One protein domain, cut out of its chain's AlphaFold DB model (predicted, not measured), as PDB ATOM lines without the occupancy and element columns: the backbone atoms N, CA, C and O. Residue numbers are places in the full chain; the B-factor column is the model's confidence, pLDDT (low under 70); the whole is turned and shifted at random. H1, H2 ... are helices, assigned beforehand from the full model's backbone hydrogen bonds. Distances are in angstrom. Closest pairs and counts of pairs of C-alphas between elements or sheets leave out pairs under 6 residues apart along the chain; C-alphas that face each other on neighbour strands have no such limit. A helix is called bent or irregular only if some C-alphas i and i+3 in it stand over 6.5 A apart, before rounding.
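This is residues 36 to 118 of the 118 residues of an uncharacterized protein of Leptotrichia sp. oral taxon 879 str. F0557 (UniProt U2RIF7). This is a loose zigzag of helices: H1 and H4 are two legs running opposite ways, the short helices H2 and H3 cross at the end where H1 finishes and H4 starts, and H5 is an arm that touches no other helix. Past the far end of H4 the chain folds back through residues 94 to 101 before H5 leads away, and residues 107 to 118 stick out. The printed part has 83 residues with five named helices, H1 to H5 in order, and no named strand; the class is all helix. The whole is loose, with a radius of gyration of the C-alphas of 17.2 A, and spans 49 by 35 by 19 A.

Find C-alpha 36 at (158.963, 194.999, 160.240); from there H1 runs over residues 36 to 47, 17.0 A from first to last C-alpha. H2 follows as residues 49 to 57, and H3 as residues 64 to 71. Look for C-alpha 75 at (169.999, 177.493, 165.619), where the longest helix, H4, begins; it covers residues 75 to 93 and 26.4 A. H4 has a kink of 35 degrees near residue 87 and is irregular, with C-alphas 89 and 92 7.3 A apart. H5, residues 102 to 116, covers 21.3 A and ends with C-alpha 116 at (152.910, 156.014, 189.911).

Start at H1, whose residues 41 to 45 alone touch residues 78 to 82 of H4. Their closest C-alphas, of Leu 41 and Lys 81, are 6.5 A apart, and the helices run opposite ways at a steep tilt of 42 degrees. H1 and H2 meet only through their link. H2 and H3 touch, closest at the C-alphas of Val 51 and Ala 71, 6.2 A apart, at a steep tilt of 62 degrees, opposite ways. H3 and H4 only just touch, with 3 pairs of C-alphas within 8 A, through residue 75 alone of H4; the closest C-alphas, of Asn 68 and Ile 75, are 6.3 A apart, and the lines are about perpendicular at 81 degrees. H4 and H5 are apart. In H1, H2, H3 and H5 every O i to N i+4 pair is within hydrogen-bond range; in H4 12 of 15 are.

Look at the two ends for the C-alphas farthest apart, those of Ala 36 and Lys 118, at 53.2 A; Lys 118 is the chain's last residue. The printed part has no cut. The links H1 to H2 and H3 to H4 are tight, those from H2 to H3 and H4 to H5 are short, and no link is long. In the B-factor column the mean pLDDT of the printed part is 86.2, and residues 116 to 118 are under 70.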
ATOM      1  N   ALA A  36     157.709 195.038 159.509       81.94
ATOM      2  CA  ALA A  36     158.963 194.999 160.240       81.94
ATOM      3  C   ALA A  36     159.233 193.582 160.758       81.94
ATOM      4  O   ALA A  36     160.320 193.048 160.537       81.94
ATOM      5  N   TYR A  37     158.223 192.942 161.352       87.31
ATOM      6  CA  TYR A  37     158.308 191.556 161.798       87.31
ATOM      7  C   TYR A  37     158.598 190.581 160.647       87.31
ATOM      8  O   TYR A  37     159.518 189.772 160.751       87.31
ATOM      9  N   PHE A  38     157.872 190.667 159.528       83.38
ATOM     10  CA  PHE A  38     158.096 189.780 158.377       83.38
ATOM     11  C   PHE A  38     159.458 190.004 157.715       83.38
ATOM     12  O   PHE A  38     160.106 189.042 157.302       83.38
ATOM     13  N   SER A  39     159.921 191.255 157.640       83.19
ATOM     14  CA  SER A  39     161.261 191.585 157.145       83.19
ATOM     15  C   SER A  39     162.348 190.956 158.019       83.19
ATOM     16  O   SER A  39     163.295 190.361 157.503       83.19
ATOM     17  N   ASP A  40     162.200 191.029 159.340       90.38
ATOM     18  CA  ASP A  40     163.140 190.439 160.292       90.38
ATOM     19  C   ASP A  40     163.134 188.896 160.263       90.38
ATOM     20  O   ASP A  40     164.197 188.263 160.200       90.38
ATOM     21  N   LEU A  41     161.947 188.282 160.207       90.06
ATOM     22  CA  LEU A  41     161.799 186.836 160.022       90.06
ATOM     23  C   LEU A  41     162.444 186.384 158.704       90.06
ATOM     24  O   LEU A  41     163.256 185.461 158.702       90.06
ATOM     25  N   SER A  42     162.151 187.068 157.593       86.31
ATOM     26  CA  SER A  42     162.711 186.749 156.275       86.31
ATOM     27  C   SER A  42     164.235 186.865 156.257       86.31
ATOM     28  O   SER A  42     164.902 185.960 155.760       86.31
ATOM     29  N   LYS A  43     164.813 187.913 156.861       90.12
ATOM     30  CA  LYS A  43     166.273 188.043 157.000       90.12
ATOM     31  C   LYS A  43     166.876 186.885 157.788       90.12
ATOM     32  O   LYS A  43     167.931 186.382 157.409       90.12
ATOM     33  N   THR A  44     166.213 186.444 158.857       92.62
ATOM     34  CA  THR A  44     166.662 185.289 159.647       92.62
ATOM     35  C   THR A  44     166.612 183.998 158.828       92.62
ATOM     36  O   THR A  44     167.586 183.250 158.813       92.62
ATOM     37  N   LEU A  45     165.526 183.755 158.091       91.88
ATOM     38  CA  LEU A  45     165.383 182.567 157.242       91.88
ATOM     39  C   LEU A  45     166.324 182.590 156.027       91.88
ATOM     40  O   LEU A  45     166.820 181.554 155.594       91.88
ATOM     41  N   HIS A  46     166.631 183.769 155.490       90.12
ATOM     42  CA  HIS A  46     167.574 183.906 154.384       90.12
ATOM     43  C   HIS A  46     168.987 183.459 154.781       90.12
ATOM     44  O   HIS A  46     169.669 182.808 153.994       90.12
ATOM     45  N   LYS A  47     169.405 183.738 156.022       92.00
ATOM     46  CA  LYS A  47     170.707 183.309 156.552       92.00
ATOM     47  C   LYS A  47     170.894 181.789 156.565       92.00
ATOM     48  O   LYS A  47     172.008 181.314 156.388       92.00
ATOM     49  N   ILE A  48     169.813 181.022 156.726       93.69
ATOM     50  CA  ILE A  48     169.874 179.553 156.739       93.69
ATOM     51  C   ILE A  48     169.718 178.932 155.345       93.69
ATOM     52  O   ILE A  48     169.785 177.712 155.220       93.69
ATOM     53  N   LYS A  49     169.504 179.735 154.289       91.00
ATOM     54  CA  LYS A  49     169.247 179.251 152.923       91.00
ATOM     55  C   LYS A  49     170.363 178.340 152.415       91.00
ATOM     56  O   LYS A  49     170.078 177.254 151.918       91.00
ATOM     57  N   GLU A  50     171.612 178.777 152.543       87.69
ATOM     58  CA  GLU A  50     172.764 178.026 152.035       87.69
ATOM     59  C   GLU A  50     173.003 176.754 152.851       87.69
ATOM     60  O   GLU A  50     173.237 175.696 152.275       87.69
ATOM     61  N   VAL A  51     172.818 176.812 154.173       90.88
ATOM     62  CA  VAL A  51     172.888 175.631 155.047       90.88
ATOM     63  C   VAL A  51     171.790 174.621 154.701       90.88
ATOM     64  O   VAL A  51     172.077 173.443 154.512       90.88
ATOM     65  N   ARG A  52     170.541 175.072 154.528       89.88
ATOM     66  CA  ARG A  52     169.417 174.234 154.081       89.88
ATOM     67  C   ARG A  52     169.716 173.581 152.733       89.88
ATOM     68  O   ARG A  52     169.509 172.383 152.587       89.88
ATOM     69  N   ASN A  53     170.188 174.356 151.755       88.44
ATOM     70  CA  ASN A  53     170.522 173.846 150.425       88.44
ATOM     71  C   ASN A  53     171.652 172.816 150.494       88.44
ATOM     72  O   ASN A  53     171.563 171.772 149.854       88.44
ATOM     73  N   MET A  54     172.685 173.092 151.293       87.44
ATOM     74  CA  MET A  54     173.789 172.172 151.524       87.44
ATOM     75  C   MET A  54     173.270 170.851 152.093       87.44
ATOM     76  O   MET A  54     173.509 169.826 151.476       87.44
ATOM     77  N   ILE A  55     172.506 170.851 153.187       87.75
ATOM     78  CA  ILE A  55     171.982 169.611 153.798       87.75
ATOM     79  C   ILE A  55     171.022 168.867 152.856       87.75
ATOM     80  O   ILE A  55     171.026 167.642 152.798       87.75
ATOM     81  N   ALA A  56     170.173 169.593 152.123       87.00
ATOM     82  CA  ALA A  56     169.164 168.979 151.263       87.00
ATOM     83  C   ALA A  56     169.755 168.363 149.983       87.00
ATOM     84  O   ALA A  56     169.235 167.367 149.488       87.00
ATOM     85  N   HIS A  57     170.818 168.957 149.429       87.69
ATOM     86  CA  HIS A  57     171.426 168.509 148.169       87.69
ATOM     87  C   HIS A  57     172.716 167.715 148.355       87.69
ATOM     88  O   HIS A  57     173.071 166.911 147.496       87.69
ATOM     89  N   SER A  58     173.422 167.928 149.459       75.19
ATOM     90  CA  SER A  58     174.594 167.153 149.833       75.19
ATOM     91  C   SER A  58     174.267 166.382 151.104       75.19
ATOM     92  O   SER A  58     173.792 166.961 152.073       75.19
ATOM     93  N   LEU A  59     174.543 165.076 151.129       74.62
ATOM     94  CA  LEU A  59     174.382 164.208 152.308       74.62
ATOM     95  C   LEU A  59     175.409 164.540 153.419       74.62
ATOM     96  O   LEU A  59     175.927 163.656 154.099       74.62
ATOM     97  N   LYS A  60     175.767 165.819 153.570       80.06
ATOM     98  CA  LYS A  60     176.719 166.322 154.548       80.06
ATOM     99  C   LYS A  60     176.034 166.358 155.907       80.06
ATOM    100  O   LYS A  60     175.029 167.038 156.099       80.06
ATOM    101  N   THR A  61     176.605 165.631 156.857       84.69
ATOM    102  CA  THR A  61     176.218 165.748 158.264       84.69
ATOM    103  C   THR A  61     176.802 167.041 158.821       84.69
ATOM    104  O   THR A  61     177.962 167.353 158.553       84.69
ATOM    105  N   ILE A  62     176.005 167.785 159.582       90.38
ATOM    106  CA  ILE A  62     176.452 168.981 160.296       90.38
ATOM    107  C   ILE A  62     176.057 168.867 161.766       90.38
ATOM    108  O   ILE A  62     175.018 168.287 162.086       90.38
ATOM    109  N   ASN A  63     176.866 169.429 162.657       91.94
ATOM    110  CA  ASN A  63     176.491 169.630 164.053       91.94
ATOM    111  C   ASN A  63     176.001 171.076 164.289       91.94
ATOM    112  O   ASN A  63     175.859 171.884 163.367       91.94
ATOM    113  N   ARG A  64     175.707 171.406 165.548       93.44
ATOM    114  CA  ARG A  64     175.220 172.729 165.952       93.44
ATOM    115  C   ARG A  64     176.232 173.853 165.700       93.44
ATOM    116  O   ARG A  64     175.828 174.943 165.302       93.44
ATOM    117  N   ASP A  65     177.515 173.604 165.927       93.94
ATOM    118  CA  ASP A  65     178.568 174.603 165.732       93.94
ATOM    119  C   ASP A  65     178.819 174.848 164.244       93.94
ATOM    120  O   ASP A  65     178.917 176.003 163.823       93.94
ATOM    121  N   ASP A  66     178.800 173.785 163.438       91.75
ATOM    122  CA  ASP A  66     178.836 173.867 161.978       91.75
ATOM    123  C   ASP A  66     177.665 174.715 161.465       91.75
ATOM    124  O   ASP A  66     177.871 175.663 160.707       91.75
ATOM    125  N   PHE A  67     176.436 174.440 161.933       93.44
ATOM    126  CA  PHE A  67     175.256 175.232 161.577       93.44
ATOM    127  C   PHE A  67     175.452 176.712 161.915       93.44
ATOM    128  O   PHE A  67     175.262 177.573 161.058       93.44
ATOM    129  N   ASN A  68     175.831 177.017 163.161       93.81
ATOM    130  CA  ASN A  68     175.961 178.392 163.637       93.81
ATOM    131  C   ASN A  68     177.051 179.151 162.867       93.81
ATOM    132  O   ASN A  68     176.889 180.336 162.554       93.81
ATOM    133  N   SER A  69     178.149 178.460 162.548       92.50
ATOM    134  CA  SER A  69     179.258 178.996 161.768       92.50
ATOM    135  C   SER A  69     178.841 179.304 160.332       92.50
ATOM    136  O   SER A  69     179.121 180.400 159.847       92.50
ATOM    137  N   GLU A  70     178.142 178.391 159.662       91.38
ATOM    138  CA  GLU A  70     177.740 178.558 158.262       91.38
ATOM    139  C   GLU A  70     176.586 179.564 158.117       91.38
ATOM    140  O   GLU A  70     176.657 180.493 157.313       91.38
ATOM    141  N   ALA A  71     175.548 179.454 158.952       91.94
ATOM    142  CA  ALA A  71     174.372 180.323 158.893       91.94
ATOM    143  C   ALA A  71     174.629 181.738 159.442       91.94
ATOM    144  O   ALA A  71     173.820 182.643 159.232       91.94
ATOM    145  N   LYS A  72     175.720 181.960 160.193       93.69
ATOM    146  CA  LYS A  72     175.994 183.232 160.899       93.69
ATOM    147  C   LYS A  72     174.825 183.671 161.804       93.69
ATOM    148  O   LYS A  72     174.567 184.865 162.000       93.69
ATOM    149  N   VAL A  73     174.080 182.696 162.326       93.69
ATOM    150  CA  VAL A  73     172.986 182.847 163.292       93.69
ATOM    151  C   VAL A  73     172.838 181.544 164.075       93.69
ATOM    152  O   VAL A  73     172.996 180.462 163.517       93.69
ATOM    153  N   GLY A  74     172.546 181.649 165.373       93.94
ATOM    154  CA  GLY A  74     172.364 180.483 166.234       93.94
ATOM    155  C   GLY A  74     171.096 179.695 165.895       93.94
ATOM    156  O   GLY A  74     170.038 180.306 165.718       93.94
ATOM    157  N   ILE A  75     171.165 178.359 165.885       92.94
ATOM    158  CA  ILE A  75     169.999 177.493 165.619       92.94
ATOM    159  C   ILE A  75     168.814 177.785 166.553       92.94
ATOM    160  O   ILE A  75     167.677 177.861 166.098       92.94
ATOM    161  N   ASP A  76     169.067 178.091 167.828       92.88
ATOM    162  CA  ASP A  76     168.004 178.451 168.781       92.88
ATOM    163  C   ASP A  76     167.304 179.759 168.411       92.88
ATOM    164  O   ASP A  76     166.105 179.915 168.629       92.88
ATOM    165  N   THR A  77     168.037 180.717 167.834       94.75
ATOM    166  CA  THR A  77     167.439 181.979 167.379       94.75
ATOM    167  C   THR A  77     166.504 181.731 166.206       94.75
ATOM    168  O   THR A  77     165.418 182.307 166.162       94.75
ATOM    169  N   VAL A  78     166.906 180.856 165.283       93.75
ATOM    170  CA  VAL A  78     166.089 180.450 164.136       93.75
ATOM    171  C   VAL A  78     164.838 179.711 164.607       93.75
ATOM    172  O   VAL A  78     163.733 180.116 164.252       93.75
ATOM    173  N   ASN A  79     164.997 178.696 165.463       91.75
ATOM    174  CA  ASN A  79     163.884 177.920 166.011       91.75
ATOM    175  C   ASN A  79     162.888 178.819 166.745       91.75
ATOM    176  O   ASN A  79     161.694 178.767 166.468       91.75
ATOM    177  N   ARG A  80     163.378 179.722 167.603       92.75
ATOM    178  CA  ARG A  80     162.529 180.692 168.300       92.75
ATOM    179  C   ARG A  80     161.752 181.579 167.331       92.75
ATOM    180  O   ARG A  80     160.559 181.752 167.516       92.75
ATOM    181  N   LYS A  81     162.387 182.104 166.277       93.06
ATOM    182  CA  LYS A  81     161.703 182.939 165.272       93.06
ATOM    183  C   LYS A  81     160.588 182.185 164.542       93.06
ATOM    184  O   LYS A  81     159.544 182.774 164.277       93.06
ATOM    185  N   ILE A  82     160.797 180.904 164.239       90.75
ATOM    186  CA  ILE A  82     159.779 180.043 163.620       90.75
ATOM    187  C   ILE A  82     158.623 179.802 164.600       90.75
ATOM    188  O   ILE A  82     157.464 179.999 164.243       90.75
ATOM    189  N   THR A  83     158.922 179.444 165.847       90.62
ATOM    190  CA  THR A  83     157.909 179.235 166.888       90.62
ATOM    191  C   THR A  83     157.109 180.505 167.181       90.62
ATOM    192  O   THR A  83     155.881 180.459 167.238       90.62
ATOM    193  N   ASP A  84     157.777 181.656 167.291       91.75
ATOM    194  CA  ASP A  84     157.140 182.961 167.491       91.75
ATOM    195  C   ASP A  84     156.185 183.300 166.339       91.75
ATOM    196  O   ASP A  84     155.140 183.906 166.571       91.75
ATOM    197  N   PHE A  85     156.514 182.904 165.102       90.25
ATOM    198  CA  PHE A  85     155.638 183.094 163.944       90.25
ATOM    199  C   PHE A  85     154.343 182.293 164.087       90.25
ATOM    200  O   PHE A  85     153.256 182.859 163.948       90.25
ATOM    201  N   PHE A  86     154.440 181.005 164.423       88.00
ATOM    202  CA  PHE A  86     153.255 180.179 164.652       88.00
ATOM    203  C   PHE A  86     152.442 180.680 165.844       88.00
ATOM    204  O   PHE A  86     151.232 180.851 165.730       88.00
ATOM    205  N   LYS A  87     153.093 181.030 166.954       89.44
ATOM    206  CA  LYS A  87     152.409 181.613 168.108       89.44
ATOM    207  C   LYS A  87     151.684 182.911 167.745       89.44
ATOM    208  O   LYS A  87     150.529 183.082 168.120       89.44
ATOM    209  N   LYS A  88     152.314 183.814 166.991       87.88
ATOM    210  CA  LYS A  88     151.719 185.111 166.639       87.88
ATOM    211  C   LYS A  88     150.527 184.984 165.689       87.88
ATOM    212  O   LYS A  88     149.551 185.695 165.882       87.88
ATOM    213  N   TYR A  89     150.596 184.110 164.683       84.12
ATOM    214  CA  TYR A  89     149.591 184.075 163.609       84.12
ATOM    215  C   TYR A  89     148.646 182.869 163.639       84.12
ATOM    216  O   TYR A  89     147.614 182.906 162.979       84.12
ATOM    217  N   TYR A  90     148.970 181.809 164.385       83.25
ATOM    218  CA  TYR A  90     148.181 180.573 164.426       83.25
ATOM    219  C   TYR A  90     147.509 180.304 165.782       83.25
ATOM    220  O   TYR A  90     146.783 179.317 165.896       83.25
ATOM    221  N   THR A  91     147.684 181.163 166.799       86.38
ATOM    222  CA  THR A  91     146.990 181.014 168.101       86.38
ATOM    223  C   THR A  91     145.473 180.975 167.930       86.38
ATOM    224  O   THR A  91     144.834 180.045 168.422       86.38
ATOM    225  N   ASP A  92     144.908 181.882 167.134       83.12
ATOM    226  CA  ASP A  92     143.462 181.915 166.859       83.12
ATOM    227  C   ASP A  92     142.974 180.691 166.063       83.12
ATOM    228  O   ASP A  92     141.786 180.378 166.044       83.12
ATOM    229  N   PHE A  93     143.901 179.954 165.450       80.88
ATOM    230  CA  PHE A  93     143.653 178.717 164.710       80.88
ATOM    231  C   PHE A  93     143.949 177.459 165.544       80.88
ATOM    232  O   PHE A  93     144.020 176.356 165.005       80.88
ATOM    233  N   GLY A  94     144.115 177.605 166.864       81.00
ATOM    234  CA  GLY A  94     144.290 176.489 167.794       81.00
ATOM    235  C   GLY A  94     145.740 176.061 168.022       81.00
ATOM    236  O   GLY A  94     145.964 174.969 168.547       81.00
ATOM    237  N   TYR A  95     146.722 176.894 167.660       83.31
ATOM    238  CA  TYR A  95     148.116 176.656 168.032       83.31
ATOM    239  C   TYR A  95     148.266 176.541 169.556       83.31
ATOM    240  O   TYR A  95     147.774 177.372 170.320       83.31
ATOM    241  N   LYS A  96     148.995 175.512 169.990       82.56
ATOM    242  CA  LYS A  96     149.379 175.275 171.380       82.56
ATOM    243  C   LYS A  96     150.857 174.909 171.415       82.56
ATOM    244  O   LYS A  96     151.335 174.174 170.557       82.56
ATOM    245  N   GLU A  97     151.580 175.408 172.410       78.88
ATOM    246  CA  GLU A  97     153.032 175.207 172.530       78.88
ATOM    247  C   GLU A  97     153.418 173.723 172.643       78.88
ATOM    248  O   GLU A  97     154.416 173.287 172.071       78.88
ATOM    249  N   ASN A  98     152.549 172.915 173.254       76.88
ATOM    250  CA  ASN A  98     152.698 171.463 173.333       76.88
ATOM    251  C   ASN A  98     152.672 170.744 171.965       76.88
ATOM    252  O   ASN A  98     153.102 169.599 171.886       76.88
ATOM    253  N   ILE A  99     152.219 171.394 170.882       77.44
ATOM    254  CA  ILE A  99     152.297 170.863 169.507       77.44
ATOM    255  C   ILE A  99     153.737 170.917 168.975       77.44
ATOM    256  O   ILE A  99     154.100 170.134 168.101       77.44
ATOM    257  N   ILE A 100     154.577 171.813 169.501       76.69
ATOM    258  CA  ILE A 100     156.002 171.875 169.158       76.69
ATOM    259  C   ILE A 100     156.811 170.958 170.081       76.69
ATOM    260  O   ILE A 100     157.658 170.204 169.607       76.69
ATOM    261  N   CYS A 101     156.519 170.969 171.383       78.00
ATOM    262  CA  CYS A 101     157.257 170.203 172.394       78.00
ATOM    263  C   CYS A 101     156.679 168.796 172.637       78.00
ATOM    264  O   CYS A 101     156.701 168.296 173.758       78.00
ATOM    265  N   VAL A 102     156.154 168.140 171.596       77.06
ATOM    266  CA  VAL A 102     155.429 166.856 171.716       77.06
ATOM    267  C   VAL A 102     156.260 165.784 172.421       77.06
ATOM    268  O   VAL A 102     155.731 165.049 173.248       77.06
ATOM    269  N   TYR A 103     157.560 165.696 172.132       73.00
ATOM    270  CA  TYR A 103     158.430 164.710 172.776       73.00
ATOM    271  C   TYR A 103     158.643 164.989 174.264       73.00
ATOM    272  O   TYR A 103     158.654 164.045 175.048       73.00
ATOM    273  N   ASP A 104     158.768 166.254 174.664       79.94
ATOM    274  CA  ASP A 104     158.909 166.618 176.076       79.94
ATOM    275  C   ASP A 104     157.626 166.297 176.848       79.94
ATOM    276  O   ASP A 104     157.686 165.761 177.951       79.94
ATOM    277  N   GLU A 105     156.465 166.539 176.238       81.31
ATOM    278  CA  GLU A 105     155.161 166.190 176.811       81.31
ATOM    279  C   GLU A 105     154.967 164.672 176.916       81.31
ATOM    280  O   GLU A 105     154.543 164.177 177.957       81.31
ATOM    281  N   ILE A 106     155.342 163.908 175.883       81.44
ATOM    282  CA  ILE A 106     155.327 162.438 175.936       81.44
ATOM    283  C   ILE A 106     156.260 161.935 177.041       81.44
ATOM    284  O   ILE A 106     155.860 161.079 177.825       81.44
ATOM    285  N   ASN A 107     157.479 162.472 177.129       82.06
ATOM    286  CA  ASN A 107     158.449 162.088 178.152       82.06
ATOM    287  C   ASN A 107     157.941 162.412 179.558       82.06
ATOM    288  O   ASN A 107     158.100 161.603 180.470       82.06
ATOM    289  N   LYS A 108     157.301 163.570 179.737       88.75
ATOM    290  CA  LYS A 108     156.678 163.957 181.000       88.75
ATOM    291  C   LYS A 108     155.586 162.966 181.405       88.75
ATOM    292  O   LYS A 108     155.649 162.435 182.508       88.75
ATOM    293  N   ILE A 109     154.657 162.654 180.501       86.62
ATOM    294  CA  ILE A 109     153.575 161.689 180.754       86.62
ATOM    295  C   ILE A 109     154.142 160.295 181.055       86.62
ATOM    296  O   ILE A 109     153.696 159.634 181.989       86.62
ATOM    297  N   ALA A 110     155.142 159.843 180.295       83.06
ATOM    298  CA  ALA A 110     155.783 158.551 180.523       83.06
ATOM    299  C   ALA A 110     156.421 158.473 181.919       83.06
ATOM    300  O   ALA A 110     156.250 157.473 182.613       83.06
ATOM    301  N   ASN A 111     157.106 159.535 182.353       87.94
ATOM    302  CA  ASN A 111     157.700 159.598 183.686       87.94
ATOM    303  C   ASN A 111     156.639 159.613 184.795       87.94
ATOM    304  O   ASN A 111     156.790 158.885 185.769       87.94
ATOM    305  N   GLU A 112     155.548 160.369 184.632       91.75
ATOM    306  CA  GLU A 112     154.434 160.397 185.596       91.75
ATOM    307  C   GLU A 112     153.803 159.004 185.784       91.75
ATOM    308  O   GLU A 112     153.537 158.584 186.912       91.75
ATOM    309  N   ILE A 113     153.616 158.247 184.695       87.50
ATOM    310  CA  ILE A 113     153.121 156.861 184.754       87.50
ATOM    311  C   ILE A 113     154.107 155.971 185.522       87.50
ATOM    312  O   ILE A 113     153.709 155.276 186.455       87.50
ATOM    313  N   LEU A 114     155.397 156.028 185.176       83.75
ATOM    314  CA  LEU A 114     156.438 155.200 185.796       83.75
ATOM    315  C   LEU A 114     156.658 155.507 187.285       83.75
ATOM    316  O   LEU A 114     157.033 154.618 188.047       83.75
ATOM    317  N   GLU A 115     156.456 156.754 187.711       81.25
ATOM    318  CA  GLU A 115     156.518 157.139 189.125       81.25
ATOM    319  C   GLU A 115     155.304 156.653 189.921       81.25
ATOM    320  O   GLU A 115     155.437 156.374 191.108       81.25
ATOM    321  N   THR A 116     154.145 156.504 189.275       68.44
ATOM    322  CA  THR A 116     152.910 156.014 189.911       68.44
ATOM    323  C   THR A 116     152.899 154.485 190.074       68.44
ATOM    324  O   THR A 116     152.173 153.959 190.915       68.44
ATOM    325  N   GLU A 117     153.703 153.760 189.288       59.88
ATOM    326  CA  GLU A 117     153.874 152.299 189.374       59.88
ATOM    327  C   GLU A 117     154.940 151.845 190.400       59.88
ATOM    328  O   GLU A 117     155.114 150.638 190.600       59.88
ATOM    329  N   LYS A 118     155.655 152.779 191.043       54.09
ATOM    330  CA  LYS A 118     156.632 152.509 192.115       54.09
ATOM    331  C   LYS A 118     155.996 152.497 193.501       54.09
ATOM    332  O   LYS A 118     156.455 151.662 194.313       54.09
TER     333      LYS A 118